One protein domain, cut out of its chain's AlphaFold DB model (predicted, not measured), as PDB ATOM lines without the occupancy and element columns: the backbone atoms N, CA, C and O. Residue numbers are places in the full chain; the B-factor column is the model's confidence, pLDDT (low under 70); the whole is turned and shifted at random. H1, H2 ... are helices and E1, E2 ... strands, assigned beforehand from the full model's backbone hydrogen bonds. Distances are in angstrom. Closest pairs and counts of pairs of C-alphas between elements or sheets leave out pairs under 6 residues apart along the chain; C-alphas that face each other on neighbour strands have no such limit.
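This is residues 103 to 195 of the 513 residues of an uncharacterized protein of viral metagenome (UniProt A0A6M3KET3). A three-stranded antiparallel sheet, E1 E2 E3, has the long helix H3 packed over one face, while a small two-stranded hairpin, E4 and E5, forms a separate arm that lies far from that sheet. The short helix H1 sits at the end of E3, and the short helix H2 comes just before H3. The printed part has 93 residues with three named helices and five named strands, in the order E1 E2 E3 H1 E4 E5 H2 H3, and its class is mixed, helices and strands. It is loose, with a radius of gyration of the C-alphas of 16.9 A, and only just elongated, with spans of 56 by 32 by 18 A.

The larger sheet is made of E1, residues 103 to 110, 22.9 A long, E2, residues 119 to 126, 22.7 A, and E3, residues 133 to 138, 17.0 A. C-alpha 103 is at (-24.204, -36.884, 27.105). H3, residues 176 to 192, is 24.5 A long and ends with C-alpha 192 at (-19.784, -35.375, 16.622). H1 is residues 139 to 144 and H2 is residues 171 to 174. E4, residues 153 to 157, and E5, residues 163 to 167, form the smaller sheet; C-alpha 157 is at (-12.794, -65.310, -7.964).

E1, E2 and E3 form a meander, each strand the antiparallel neighbour of the one before, with E1 and E3 as edge strands. E1 and E2 are a hairpin, with N 106 and O 123 2.9 A apart, within hydrogen-bond range; E2 and E3 are another, with N 122 and O 135 2.8 A apart. H3 is on this sheet in two layers, a helix on one face of a sheet, at a height over the sheet of 6.8 A. It lies over E2 and E3 and runs along the strands, only just, at 28 degrees to E3 on the local plane. The closest C-alphas of E3 and H3, Glu 136 and Ala 184, are 4.9 A apart. H1 only grazes the sheet; it is close to H3 but not clearly touching, with the C-alphas of Val 139 and Leu 180 closest at 7.5 A. H2 is not on the sheet; its C-alpha at Trp 172 is 6.0 A from that of Met 179 in H3, their closest pair, close but not clearly touching. E4 and E5, a hairpin, are antiparallel at 146 degrees, with N 156 and O 164 2.8 A apart; both are apart from H3. In H1 and H3 every O i to N i+4 pair is within hydrogen-bond range; H2 is too short for such a pair.

The C-alphas farthest apart, those of Pro 130 and Asp 160, are 56.6 A apart. The printed part has no cut, and its links are tight or short. The mean pLDDT of the printed part is 91.6, and no printed residue is under 70.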
ATOM      1  N   GLU A 103     -23.093 -37.147  26.183       95.19
ATOM      2  CA  GLU A 103     -24.204 -36.884  27.105       95.19
ATOM      3  C   GLU A 103     -25.338 -37.892  26.904       95.19
ATOM      4  O   GLU A 103     -25.808 -38.509  27.858       95.19
ATOM      5  N   SER A 104     -25.760 -38.092  25.657       93.56
ATOM      6  CA  SER A 104     -26.800 -39.053  25.308       93.56
ATOM      7  C   SER A 104     -26.487 -39.739  23.984       93.56
ATOM      8  O   SER A 104     -25.820 -39.189  23.106       93.56
ATOM      9  N   PHE A 105     -26.947 -40.979  23.857       95.75
ATOM     10  CA  PHE A 105     -26.787 -41.778  22.651       95.75
ATOM     11  C   PHE A 105     -28.040 -42.609  22.440       95.75
ATOM     12  O   PHE A 105     -28.429 -43.379  23.324       95.75
ATOM     13  N   LYS A 106     -28.668 -42.453  21.278       96.12
ATOM     14  CA  LYS A 106     -29.891 -43.162  20.916       96.12
ATOM     15  C   LYS A 106     -29.791 -43.662  19.485       96.12
ATOM     16  O   LYS A 106     -29.509 -42.903  18.564       96.12
ATOM     17  N   GLU A 107     -30.091 -44.939  19.312       96.19
ATOM     18  CA  GLU A 107     -30.249 -45.562  18.003       96.19
ATOM     19  C   GLU A 107     -31.703 -45.999  17.851       96.19
ATOM     20  O   GLU A 107     -32.319 -46.509  18.789       96.19
ATOM     21  N   SER A 108     -32.270 -45.771  16.674       96.56
ATOM     22  CA  SER A 108     -33.637 -46.171  16.358       96.56
ATOM     23  C   SER A 108     -33.762 -46.557  14.892       96.56
ATOM     24  O   SER A 108     -32.906 -46.228  14.071       96.56
ATOM     25  N   PHE A 109     -34.831 -47.273  14.570       96.88
ATOM     26  CA  PHE A 109     -35.189 -47.608  13.200       96.88
ATOM     27  C   PHE A 109     -36.528 -46.958  12.863       96.88
ATOM     28  O   PHE A 109     -37.409 -46.880  13.720       96.88
ATOM     29  N   SER A 110     -36.676 -46.518  11.620       95.44
ATOM     30  CA  SER A 110     -37.906 -45.937  11.083       95.44
ATOM     31  C   SER A 110     -38.206 -46.535   9.707       95.44
ATOM     32  O   SER A 110     -37.286 -46.996   9.033       95.44
ATOM     33  N   GLY A 111     -39.478 -46.541   9.305       94.38
ATOM     34  CA  GLY A 111     -39.951 -47.111   8.038       94.38
ATOM     35  C   GLY A 111     -40.263 -48.611   8.089       94.38
ATOM     36  O   GLY A 111     -40.218 -49.247   9.148       94.38
ATOM     37  N   THR A 112     -40.578 -49.189   6.929       94.31
ATOM     38  CA  THR A 112     -40.993 -50.598   6.796       94.31
ATOM     39  C   THR A 112     -39.883 -51.454   6.202       94.31
ATOM     40  O   THR A 112     -39.532 -51.305   5.042       94.31
ATOM     41  N   PHE A 113     -39.333 -52.408   6.954       91.31
ATOM     42  CA  PHE A 113     -38.286 -53.298   6.432       91.31
ATOM     43  C   PHE A 113     -38.852 -54.353   5.459       91.31
ATOM     44  O   PHE A 113     -39.863 -54.967   5.805       91.31
ATOM     45  N   PRO A 114     -38.187 -54.677   4.325       90.12
ATOM     46  CA  PRO A 114     -36.940 -54.124   3.770       90.12
ATOM     47  C   PRO A 114     -37.176 -53.044   2.688       90.12
ATOM     48  O   PRO A 114     -36.426 -52.971   1.714       90.12
ATOM     49  N   GLY A 115     -38.246 -52.258   2.812       92.25
ATOM     50  CA  GLY A 115     -38.567 -51.153   1.911       92.25
ATOM     51  C   GLY A 115     -37.489 -50.070   1.892       92.25
ATOM     52  O   GLY A 115     -36.684 -49.948   2.816       92.25
ATOM     53  N   ASP A 116     -37.475 -49.283   0.816       93.44
ATOM     54  CA  ASP A 116     -36.494 -48.212   0.594       93.44
ATOM     55  C   ASP A 116     -36.577 -47.095   1.647       93.44
ATOM     56  O   ASP A 116     -35.579 -46.430   1.921       93.44
ATOM     57  N   ASP A 117     -37.746 -46.938   2.273       93.12
ATOM     58  CA  ASP A 117     -38.024 -46.024   3.380       93.12
ATOM     59  C   ASP A 117     -37.447 -46.498   4.723       93.12
ATOM     60  O   ASP A 117     -37.351 -45.705   5.663       93.12
ATOM     61  N   TYR A 118     -37.055 -47.773   4.836       96.56
ATOM     62  CA  TYR A 118     -36.470 -48.295   6.062       96.56
ATOM     63  C   TYR A 118     -35.083 -47.702   6.298       96.56
ATOM     64  O   TYR A 118     -34.173 -47.850   5.478       96.56
ATOM     65  N   LYS A 119     -34.898 -47.067   7.455       96.25
ATOM     66  CA  LYS A 119     -33.650 -46.399   7.823       96.25
ATOM     67  C   LYS A 119     -33.281 -46.598   9.279       96.25
ATOM     68  O   LYS A 119     -34.143 -46.682  10.155       96.25
ATOM     69  N   ALA A 120     -31.979 -46.656   9.529       97.00
ATOM     70  CA  ALA A 120     -31.421 -46.536  10.865       97.00
ATOM     71  C   ALA A 120     -31.076 -45.070  11.133       97.00
ATOM     72  O   ALA A 120     -30.516 -44.403  10.267       97.00
ATOM     73  N   VAL A 121     -31.396 -44.586  12.328       96.75
ATOM     74  CA  VAL A 121     -31.105 -43.227  12.788       96.75
ATOM     75  C   VAL A 121     -30.268 -43.326  14.054       96.75
ATOM     76  O   VAL A 121     -30.649 -44.022  14.999       96.75
ATOM     77  N   CYS A 122     -29.134 -42.632  14.074       96.88
ATOM     78  CA  CYS A 122     -28.272 -42.496  15.236       96.88
ATOM     79  C   CYS A 122     -28.208 -41.026  15.647       96.88
ATOM     80  O   CYS A 122     -27.804 -40.175  14.855       96.88
ATOM     81  N   ALA A 123     -28.573 -40.756  16.897       96.44
ATOM     82  CA  ALA A 123     -28.482 -39.453  17.531       96.44
ATOM     83  C   ALA A 123     -27.457 -39.523  18.667       96.44
ATOM     84  O   ALA A 123     -27.612 -40.311  19.609       96.44
ATOM     85  N   ALA A 124     -26.406 -38.710  18.579       96.25
ATOM     86  CA  ALA A 124     -25.385 -38.592  19.612       96.25
ATOM     87  C   ALA A 124     -25.299 -37.138  20.077       96.25
ATOM     88  O   ALA A 124     -25.012 -36.240  19.288       96.25
ATOM     89  N   LYS A 125     -25.545 -36.899  21.367       95.94
ATOM     90  CA  LYS A 125     -25.403 -35.572  21.966       95.94
ATOM     91  C   LYS A 125     -24.062 -35.466  22.668       95.94
ATOM     92  O   LYS A 125     -23.756 -36.256  23.567       95.94
ATOM     93  N   ARG A 126     -23.279 -34.472  22.272       95.19
ATOM     94  CA  ARG A 126     -22.020 -34.119  22.919       95.19
ATOM     95  C   ARG A 126     -22.263 -33.061  23.991       95.19
ATOM     96  O   ARG A 126     -23.084 -32.163  23.828       95.19
ATOM     97  N   LYS A 127     -21.538 -33.167  25.103       93.88
ATOM     98  CA  LYS A 127     -21.577 -32.177  26.181       93.88
ATOM     99  C   LYS A 127     -21.149 -30.809  25.655       93.88
ATOM    100  O   LYS A 127     -20.051 -30.674  25.125       93.88
ATOM    101  N   GLY A 128     -21.992 -29.809  25.883       90.19
ATOM    102  CA  GLY A 128     -21.753 -28.428  25.461       90.19
ATOM    103  C   GLY A 128     -22.357 -28.077  24.103       90.19
ATOM    104  O   GLY A 128     -22.539 -26.890  23.840       90.19
ATOM    105  N   ASP A 129     -22.746 -29.068  23.297       90.44
ATOM    106  CA  ASP A 129     -23.457 -28.809  22.050       90.44
ATOM    107  C   ASP A 129     -24.956 -28.613  22.331       90.44
ATOM    108  O   ASP A 129     -25.539 -29.354  23.137       90.44
ATOM    109  N   PRO A 130     -25.599 -27.611  21.700       89.00
ATOM    110  CA  PRO A 130     -27.004 -27.309  21.955       89.00
ATOM    111  C   PRO A 130     -27.928 -28.432  21.467       89.00
ATOM    112  O   PRO A 130     -28.869 -28.796  22.169       89.00
ATOM    113  N   GLU A 131     -27.620 -29.019  20.309       93.00
ATOM    114  CA  GLU A 131     -28.450 -30.018  19.637       93.00
ATOM    115  C   GLU A 131     -27.694 -31.343  19.447       93.00
ATOM    116  O   GLU A 131     -26.469 -31.340  19.281       93.00
ATOM    117  N   PRO A 132     -28.393 -32.493  19.461       94.19
ATOM    118  CA  PRO A 132     -27.785 -33.775  19.131       94.19
ATOM    119  C   PRO A 132     -27.358 -33.826  17.658       94.19
ATOM    120  O   PRO A 132     -28.071 -33.371  16.764       94.19
ATOM    121  N   ILE A 133     -26.212 -34.456  17.391       95.19
ATOM    122  CA  ILE A 133     -25.800 -34.793  16.030       95.19
ATOM    123  C   ILE A 133     -26.595 -36.022  15.594       95.19
ATOM    124  O   ILE A 133     -26.392 -37.124  16.115       95.19
ATOM    125  N   GLU A 134     -27.486 -35.829  14.625       96.38
ATOM    126  CA  GLU A 134     -28.298 -36.897  14.047       96.38
ATOM    127  C   GLU A 134     -27.832 -37.254  12.633       96.38
ATOM    128  O   GLU A 134     -27.647 -36.396  11.758       96.38
ATOM    129  N   ARG A 135     -27.637 -38.555  12.408       96.38
ATOM    130  CA  ARG A 135     -27.336 -39.131  11.098       96.38
ATOM    131  C   ARG A 135     -28.200 -40.344  10.850       96.38
ATOM    132  O   ARG A 135     -28.487 -41.127  11.755       96.38
ATOM    133  N   GLU A 136     -28.593 -40.503   9.598       96.31
ATOM    134  CA  GLU A 136     -29.436 -41.603   9.165       96.31
ATOM    135  C   GLU A 136     -28.852 -42.316   7.961       96.31
ATOM    136  O   GLU A 136     -28.077 -41.750   7.190       96.31
ATOM    137  N   PHE A 137     -29.226 -43.582   7.827       95.94
ATOM    138  CA  PHE A 137     -28.821 -44.404   6.710       95.94
ATOM    139  C   PHE A 137     -29.942 -45.360   6.297       95.94
ATOM    140  O   PHE A 137     -30.385 -46.189   7.102       95.94
ATOM    141  N   SER A 138     -30.417 -45.227   5.056       96.50
ATOM    142  CA  SER A 138     -31.569 -45.972   4.536       96.50
ATOM    143  C   SER A 138     -31.190 -47.176   3.672       96.50
ATOM    144  O   SER A 138     -30.068 -47.299   3.172       96.50
ATOM    145  N   VAL A 139     -32.159 -48.067   3.443       95.25
ATOM    146  CA  VAL A 139     -32.049 -49.139   2.442       95.25
ATOM    147  C   VAL A 139     -31.843 -48.556   1.040       95.25
ATOM    148  O   VAL A 139     -31.027 -49.087   0.283       95.25
ATOM    149  N   ALA A 140     -32.501 -47.438   0.705       94.88
ATOM    150  CA  ALA A 140     -32.288 -46.745  -0.567       94.88
ATOM    151  C   ALA A 140     -30.824 -46.308  -0.741       94.88
ATOM    152  O   ALA A 140     -30.229 -46.488  -1.807       94.88
ATOM    153  N   ASP A 141     -30.210 -45.788   0.322       93.56
ATOM    154  CA  ASP A 141     -28.801 -45.404   0.308       93.56
ATOM    155  C   ASP A 141     -27.878 -46.628   0.211       93.56
ATOM    156  O   ASP A 141     -26.849 -46.570  -0.466       93.56
ATOM    157  N   ALA A 142     -28.240 -47.752   0.844       93.31
ATOM    158  CA  ALA A 142     -27.484 -49.007   0.776       93.31
ATOM    159  C   ALA A 142     -27.459 -49.575  -0.648       93.31
ATOM    160  O   ALA A 142     -26.409 -49.998  -1.134       93.31
ATOM    161  N   LYS A 143     -28.608 -49.535  -1.333       93.25
ATOM    162  CA  LYS A 143     -28.742 -49.912  -2.746       93.25
ATOM    163  C   LYS A 143     -27.946 -48.972  -3.646       93.25
ATOM    164  O   LYS A 143     -27.189 -49.443  -4.490       93.25
ATOM    165  N   ARG A 144     -28.051 -47.655  -3.428       91.75
ATOM    166  CA  ARG A 144     -27.293 -46.643  -4.187       91.75
ATOM    167  C   ARG A 144     -25.780 -46.807  -4.024       91.75
ATOM    168  O   ARG A 144     -25.043 -46.575  -4.974       91.75
ATOM    169  N   ALA A 145     -25.332 -47.238  -2.849       88.31
ATOM    170  CA  ALA A 145     -23.933 -47.540  -2.562       88.31
ATOM    171  C   ALA A 145     -23.474 -48.932  -3.051       88.31
ATOM    172  O   ALA A 145     -22.314 -49.274  -2.862       88.31
ATOM    173  N   GLY A 146     -24.354 -49.746  -3.651       89.00
ATOM    174  CA  GLY A 146     -24.011 -51.092  -4.130       89.00
ATOM    175  C   GLY A 146     -23.770 -52.128  -3.025       89.00
ATOM    176  O   GLY A 146     -23.198 -53.181  -3.286       89.00
ATOM    177  N   LEU A 147     -24.197 -51.844  -1.791       90.06
ATOM    178  CA  LEU A 147     -23.956 -52.696  -0.618       90.06
ATOM    179  C   LEU A 147     -25.087 -53.694  -0.378       90.06
ATOM    180  O   LEU A 147     -24.893 -54.737   0.243       90.06
ATOM    181  N   TRP A 148     -26.287 -53.355  -0.848       90.94
ATOM    182  CA  TRP A 148     -27.477 -54.166  -0.654       90.94
ATOM    183  C   TRP A 148     -27.466 -55.379  -1.587       90.94
ATOM    184  O   TRP A 148     -27.728 -55.248  -2.780       90.94
ATOM    185  N   GLN A 149     -27.181 -56.551  -1.026       86.25
ATOM    186  CA  GLN A 149     -27.181 -57.824  -1.745       86.25
ATOM    187  C   GLN A 149     -28.371 -58.675  -1.316       86.25
ATOM    188  O   GLN A 149     -28.715 -58.728  -0.133       86.25
ATOM    189  N   THR A 150     -28.985 -59.356  -2.278       85.38
ATOM    190  CA  THR A 150     -30.147 -60.231  -2.041       85.38
ATOM    191  C   THR A 150     -29.909 -61.662  -2.496       85.38
ATOM    192  O   THR A 150     -30.656 -62.563  -2.120       85.38
ATOM    193  N   GLU A 151     -28.867 -61.892  -3.290       86.50
ATOM    194  CA  GLU A 151     -28.522 -63.200  -3.812       86.50
ATOM    195  C   GLU A 151     -27.959 -64.086  -2.698       86.50
ATOM    196  O   GLU A 151     -26.996 -63.729  -2.017       86.50
ATOM    197  N   ALA A 152     -28.544 -65.277  -2.537       86.00
ATOM    198  CA  ALA A 152     -28.078 -66.267  -1.569       86.00
ATOM    199  C   ALA A 152     -26.766 -66.943  -1.987       86.00
ATOM    200  O   ALA A 152     -26.051 -67.459  -1.130       86.00
ATOM    201  N   ARG A 153     -26.435 -66.933  -3.285       88.25
ATOM    202  CA  ARG A 153     -25.167 -67.437  -3.822       88.25
ATOM    203  C   ARG A 153     -24.461 -66.334  -4.588       88.25
ATOM    204  O   ARG A 153     -25.091 -65.605  -5.348       88.25
ATOM    205  N   VAL A 154     -23.154 -66.237  -4.392       86.38
ATOM    206  CA  VAL A 154     -22.290 -65.268  -5.064       86.38
ATOM    207  C   VAL A 154     -21.147 -65.995  -5.754       86.38
ATOM    208  O   VAL A 154     -20.568 -66.943  -5.217       86.38
ATOM    209  N   THR A 155     -20.815 -65.534  -6.956       86.75
ATOM    210  CA  THR A 155     -19.648 -66.027  -7.686       86.75
ATOM    211  C   THR A 155     -18.418 -65.293  -7.176       86.75
ATOM    212  O   THR A 155     -18.361 -64.065  -7.209       86.75
ATOM    213  N   ARG A 156     -17.427 -66.036  -6.688       83.44
ATOM    214  CA  ARG A 156     -16.149 -65.492  -6.224       83.44
ATOM    215  C   ARG A 156     -15.021 -65.909  -7.139       83.44
ATOM    216  O   ARG A 156     -15.002 -67.023  -7.660       83.44
ATOM    217  N   ARG A 157     -14.048 -65.015  -7.281       83.00
ATOM    218  CA  ARG A 157     -12.794 -65.310  -7.964       83.00
ATOM    219  C   ARG A 157     -11.854 -66.032  -7.005       83.00
ATOM    220  O   ARG A 157     -11.641 -65.602  -5.872       83.00
ATOM    221  N   ARG A 158     -11.310 -67.149  -7.458       81.38
ATOM    222  CA  ARG A 158     -10.241 -67.877  -6.786       81.38
ATOM    223  C   ARG A 158      -8.901 -67.210  -7.068       81.38
ATOM    224  O   ARG A 158      -8.726 -66.490  -8.050       81.38
ATOM    225  N   LYS A 159      -7.923 -67.515  -6.217       74.62
ATOM    226  CA  LYS A 159      -6.541 -67.050  -6.378       74.62
ATOM    227  C   LYS A 159      -5.863 -67.620  -7.637       74.62
ATOM    228  O   LYS A 159      -4.941 -67.002  -8.147       74.62
ATOM    229  N   ASP A 160      -6.345 -68.755  -8.143       78.31
ATOM    230  CA  ASP A 160      -5.886 -69.417  -9.375       78.31
ATOM    231  C   ASP A 160      -6.493 -68.816 -10.663       78.31
ATOM    232  O   ASP A 160      -6.199 -69.275 -11.762       78.31
ATOM    233  N   GLY A 161      -7.333 -67.781 -10.548       80.12
ATOM    234  CA  GLY A 161      -7.992 -67.137 -11.683       80.12
ATOM    235  C   GLY A 161      -9.333 -67.759 -12.083       80.12
ATOM    236  O   GLY A 161     -10.053 -67.136 -12.862       80.12
ATOM    237  N   GLY A 162      -9.716 -68.910 -11.522       84.38
ATOM    238  CA  GLY A 162     -11.034 -69.510 -11.728       84.38
ATOM    239  C   GLY A 162     -12.146 -68.812 -10.937       84.38
ATOM    240  O   GLY A 162     -11.894 -68.042 -10.009       84.38
ATOM    241  N   THR A 163     -13.402 -69.102 -11.268       88.31
ATOM    242  CA  THR A 163     -14.573 -68.658 -10.499       88.31
ATOM    243  C   THR A 163     -15.243 -69.837  -9.807       88.31
ATOM    244  O   THR A 163     -15.258 -70.947 -10.332       88.31
ATOM    245  N   TYR A 164     -15.811 -69.615  -8.626       86.12
ATOM    246  CA  TYR A 164     -16.625 -70.612  -7.937       86.12
ATOM    247  C   TYR A 164     -17.846 -69.968  -7.298       86.12
ATOM    248  O   TYR A 164     -17.786 -68.837  -6.818       86.12
ATOM    249  N   GLU A 165     -18.946 -70.707  -7.275       88.88
ATOM    250  CA  GLU A 165     -20.146 -70.299  -6.562       88.88
ATOM    251  C   GLU A 165     -20.042 -70.701  -5.094       88.88
ATOM    252  O   GLU A 165     -19.672 -71.826  -4.750       88.88
ATOM    253  N   THR A 166     -20.379 -69.771  -4.213       88.94
ATOM    254  CA  THR A 166     -20.419 -70.008  -2.773       88.94
ATOM    255  C   THR A 166     -21.607 -69.290  -2.160       88.94
ATOM    256  O   THR A 166     -22.188 -68.395  -2.777       88.94
ATOM    257  N   ASP A 167     -21.991 -69.699  -0.958       88.44
ATOM    258  CA  ASP A 167     -23.076 -69.046  -0.240       88.44
ATOM    259  C   ASP A 167     -22.665 -67.622   0.135       88.44
ATOM    260  O   ASP A 167     -21.505 -67.339   0.457       88.44
ATOM    261  N   ASN A 168     -23.626 -66.707   0.090       87.31
ATOM    262  CA  ASN A 168     -23.361 -65.316   0.376       87.31
ATOM    263  C   ASN A 168     -23.079 -65.120   1.874       87.31
ATOM    264  O   ASN A 168     -23.964 -65.184   2.729       87.31
ATOM    265  N   ASP A 169     -21.807 -64.895   2.201       85.50
ATOM    266  CA  ASP A 169     -21.358 -64.645   3.566       85.50
ATOM    267  C   ASP A 169     -21.164 -63.161   3.906       85.50
ATOM    268  O   ASP A 169     -20.765 -62.868   5.039       85.50
ATOM    269  N   VAL A 170     -21.457 -62.225   2.985       87.06
ATOM    270  CA  VAL A 170     -21.198 -60.809   3.265       87.06
ATOM    271  C   VAL A 170     -22.108 -60.279   4.380       87.06
ATOM    272  O   VAL A 170     -23.297 -60.613   4.438       87.06
ATOM    273  N   PRO A 171     -21.584 -59.413   5.270       89.62
ATOM    274  CA  PRO A 171     -22.348 -58.875   6.396       89.62
ATOM    275  C   PRO A 171     -23.652 -58.176   6.001       89.62
ATOM    276  O   PRO A 171     -24.646 -58.312   6.709       89.62
ATOM    277  N   TRP A 172     -23.666 -57.477   4.861       90.62
ATOM    278  CA  TRP A 172     -24.850 -56.793   4.336       90.62
ATOM    279  C   TRP A 172     -25.983 -57.752   3.946       90.62
ATOM    280  O   TRP A 172     -27.143 -57.399   4.126       90.62
ATOM    281  N   PHE A 173     -25.666 -58.975   3.508       91.12
ATOM    282  CA  PHE A 173     -26.660 -60.017   3.234       91.12
ATOM    283  C   PHE A 173     -27.140 -60.705   4.523       91.12
ATOM    284  O   PHE A 173     -28.340 -60.840   4.752       91.12
ATOM    285  N   LYS A 174     -26.211 -61.111   5.403       90.81
ATOM    286  CA  LYS A 174     -26.548 -61.862   6.629       90.81
ATOM    287  C   LYS A 174     -27.222 -61.010   7.704       90.81
ATOM    288  O   LYS A 174     -28.106 -61.492   8.409       90.81
ATOM    289  N   TYR A 175     -26.792 -59.760   7.858       92.75
ATOM    290  CA  TYR A 175     -27.203 -58.880   8.954       92.75
ATOM    291  C   TYR A 175     -27.519 -57.447   8.475       92.75
ATOM    292  O   TYR A 175     -26.969 -56.486   9.024       92.75
ATOM    293  N   PRO A 176     -28.438 -57.258   7.504       92.75
ATOM    294  CA  PRO A 176     -28.691 -55.961   6.866       92.75
ATOM    295  C   PRO A 176     -29.087 -54.869   7.865       92.75
ATOM    296  O   PRO A 176     -28.548 -53.768   7.826       92.75
ATOM    297  N   LYS A 177     -29.963 -55.178   8.833       94.19
ATOM    298  CA  LYS A 177     -30.380 -54.209   9.867       94.19
ATOM    299  C   LYS A 177     -29.205 -53.721  10.719       94.19
ATOM    300  O   LYS A 177     -29.129 -52.534  11.025       94.19
ATOM    301  N   ARG A 178     -28.276 -54.621  11.071       93.06
ATOM    302  CA  ARG A 178     -27.079 -54.270  11.851       93.06
ATOM    303  C   ARG A 178     -26.127 -53.406  11.031       93.06
ATOM    304  O   ARG A 178     -25.562 -52.466  11.575       93.06
ATOM    305  N   MET A 179     -25.981 -53.685   9.737       92.88
ATOM    306  CA  MET A 179     -25.142 -52.868   8.857       92.88
ATOM    307  C   MET A 179     -25.706 -51.453   8.667       92.88
ATOM    308  O   MET A 179     -24.955 -50.486   8.773       92.88
ATOM    309  N   LEU A 180     -27.029 -51.308   8.502       94.81
ATOM    310  CA  LEU A 180     -27.681 -49.989   8.475       94.81
ATOM    311  C   LEU A 180     -27.404 -49.198   9.763       94.81
ATOM    312  O   LEU A 180     -26.990 -48.041   9.705       94.81
ATOM    313  N   GLN A 181     -27.579 -49.842  10.923       94.00
ATOM    314  CA  GLN A 181     -27.293 -49.244  12.231       94.00
ATOM    315  C   GLN A 181     -25.831 -48.813  12.361       94.00
ATOM    316  O   GLN A 181     -25.560 -47.688  12.772       94.00
ATOM    317  N   MET A 182     -24.889 -49.682  11.989       92.75
ATOM    318  CA  MET A 182     -23.458 -49.381  12.067       92.75
ATOM    319  C   MET A 182     -23.063 -48.207  11.168       92.75
ATOM    320  O   MET A 182     -22.242 -47.389  11.583       92.75
ATOM    321  N   ARG A 183     -23.682 -48.066   9.989       93.06
ATOM    322  CA  ARG A 183     -23.420 -46.927   9.102       93.06
ATOM    323  C   ARG A 183     -23.961 -45.615   9.667       93.06
ATOM    324  O   ARG A 183     -23.218 -44.642   9.742       93.06
ATOM    325  N   ALA A 184     -25.206 -45.599  10.148       94.94
ATOM    326  CA  ALA A 184     -25.766 -44.416  10.808       94.94
ATOM    327  C   ALA A 184     -24.935 -44.003  12.040       94.94
ATOM    328  O   ALA A 184     -24.636 -42.823  12.229       94.94
ATOM    329  N   ARG A 185     -24.499 -44.983  12.845       94.50
ATOM    330  CA  ARG A 185     -23.621 -44.770  14.004       94.50
ATOM    331  C   ARG A 185     -22.287 -44.153  13.617       94.50
ATOM    332  O   ARG A 185     -21.860 -43.191  14.249       94.50
ATOM    333  N   SER A 186     -21.618 -44.724  12.620       93.25
ATOM    334  CA  SER A 186     -20.307 -44.257  12.180       93.25
ATOM    335  C   SER A 186     -20.352 -42.784  11.772       93.25
ATOM    336  O   SER A 186     -19.541 -41.995  12.251       93.25
ATOM    337  N   TRP A 187     -21.356 -42.380  10.989       93.81
ATOM    338  CA  TRP A 187     -21.531 -40.983  10.587       93.81
ATOM    339  C   TRP A 187     -21.779 -40.056  11.777       93.81
ATOM    340  O   TRP A 187     -21.105 -39.039  11.904       93.81
ATOM    341  N   ALA A 188     -22.694 -40.419  12.683       94.94
ATOM    342  CA  ALA A 188     -22.996 -39.587  13.849       94.94
ATOM    343  C   ALA A 188     -21.772 -39.408  14.765       94.94
ATOM    344  O   ALA A 188     -21.485 -38.300  15.219       94.94
ATOM    345  N   LEU A 189     -21.028 -40.489  15.027       94.25
ATOM    346  CA  LEU A 189     -19.870 -40.446  15.920       94.25
ATOM    347  C   LEU A 189     -18.653 -39.768  15.281       94.25
ATOM    348  O   LEU A 189     -17.919 -39.085  15.989       94.25
ATOM    349  N   ARG A 190     -18.436 -39.906  13.969       92.19
ATOM    350  CA  ARG A 190     -17.343 -39.208  13.274       92.19
ATOM    351  C   ARG A 190     -17.584 -37.706  13.183       92.19
ATOM    352  O   ARG A 190     -16.643 -36.945  13.392       92.19
ATOM    353  N   ASP A 191     -18.823 -37.298  12.931       92.62
ATOM    354  CA  ASP A 191     -19.178 -35.882  12.846       92.62
ATOM    355  C   ASP A 191     -19.191 -35.220  14.232       92.62
ATOM    356  O   ASP A 191     -18.719 -34.097  14.379       92.62
ATOM    357  N   GLY A 192     -19.689 -35.918  15.262       92.06
ATOM    358  CA  GLY A 192     -19.784 -35.375  16.622       92.06
ATOM    359  C   GLY A 192     -18.509 -35.498  17.466       92.06
ATOM    360  O   GLY A 192     -18.281 -34.683  18.358       92.06
ATOM    361  N   PHE A 193     -17.669 -36.508  17.216       94.06
ATOM    362  CA  PHE A 193     -16.508 -36.856  18.053       94.06
ATOM    363  C   PHE A 193     -15.242 -37.128  17.228       94.06
ATOM    364  O   PHE A 193     -14.411 -37.966  17.591       94.06
ATOM    365  N   GLY A 194     -15.072 -36.424  16.105       89.69
ATOM    366  CA  GLY A 194     -13.903 -36.571  15.231       89.69
ATOM    367  C   GLY A 194     -12.559 -36.313  15.927       89.69
ATOM    368  O   GLY A 194     -11.550 -36.907  15.548       89.69
ATOM    369  N   ASP A 195     -12.552 -35.501  16.985       90.94
ATOM    370  CA  ASP A 195     -11.404 -35.252  17.862       90.94
ATOM    371  C   ASP A 195     -11.030 -36.468  18.722       90.94
ATOM    372  O   ASP A 195      -9.846 -36.764  18.875       90.94
TER     373      ASP A 195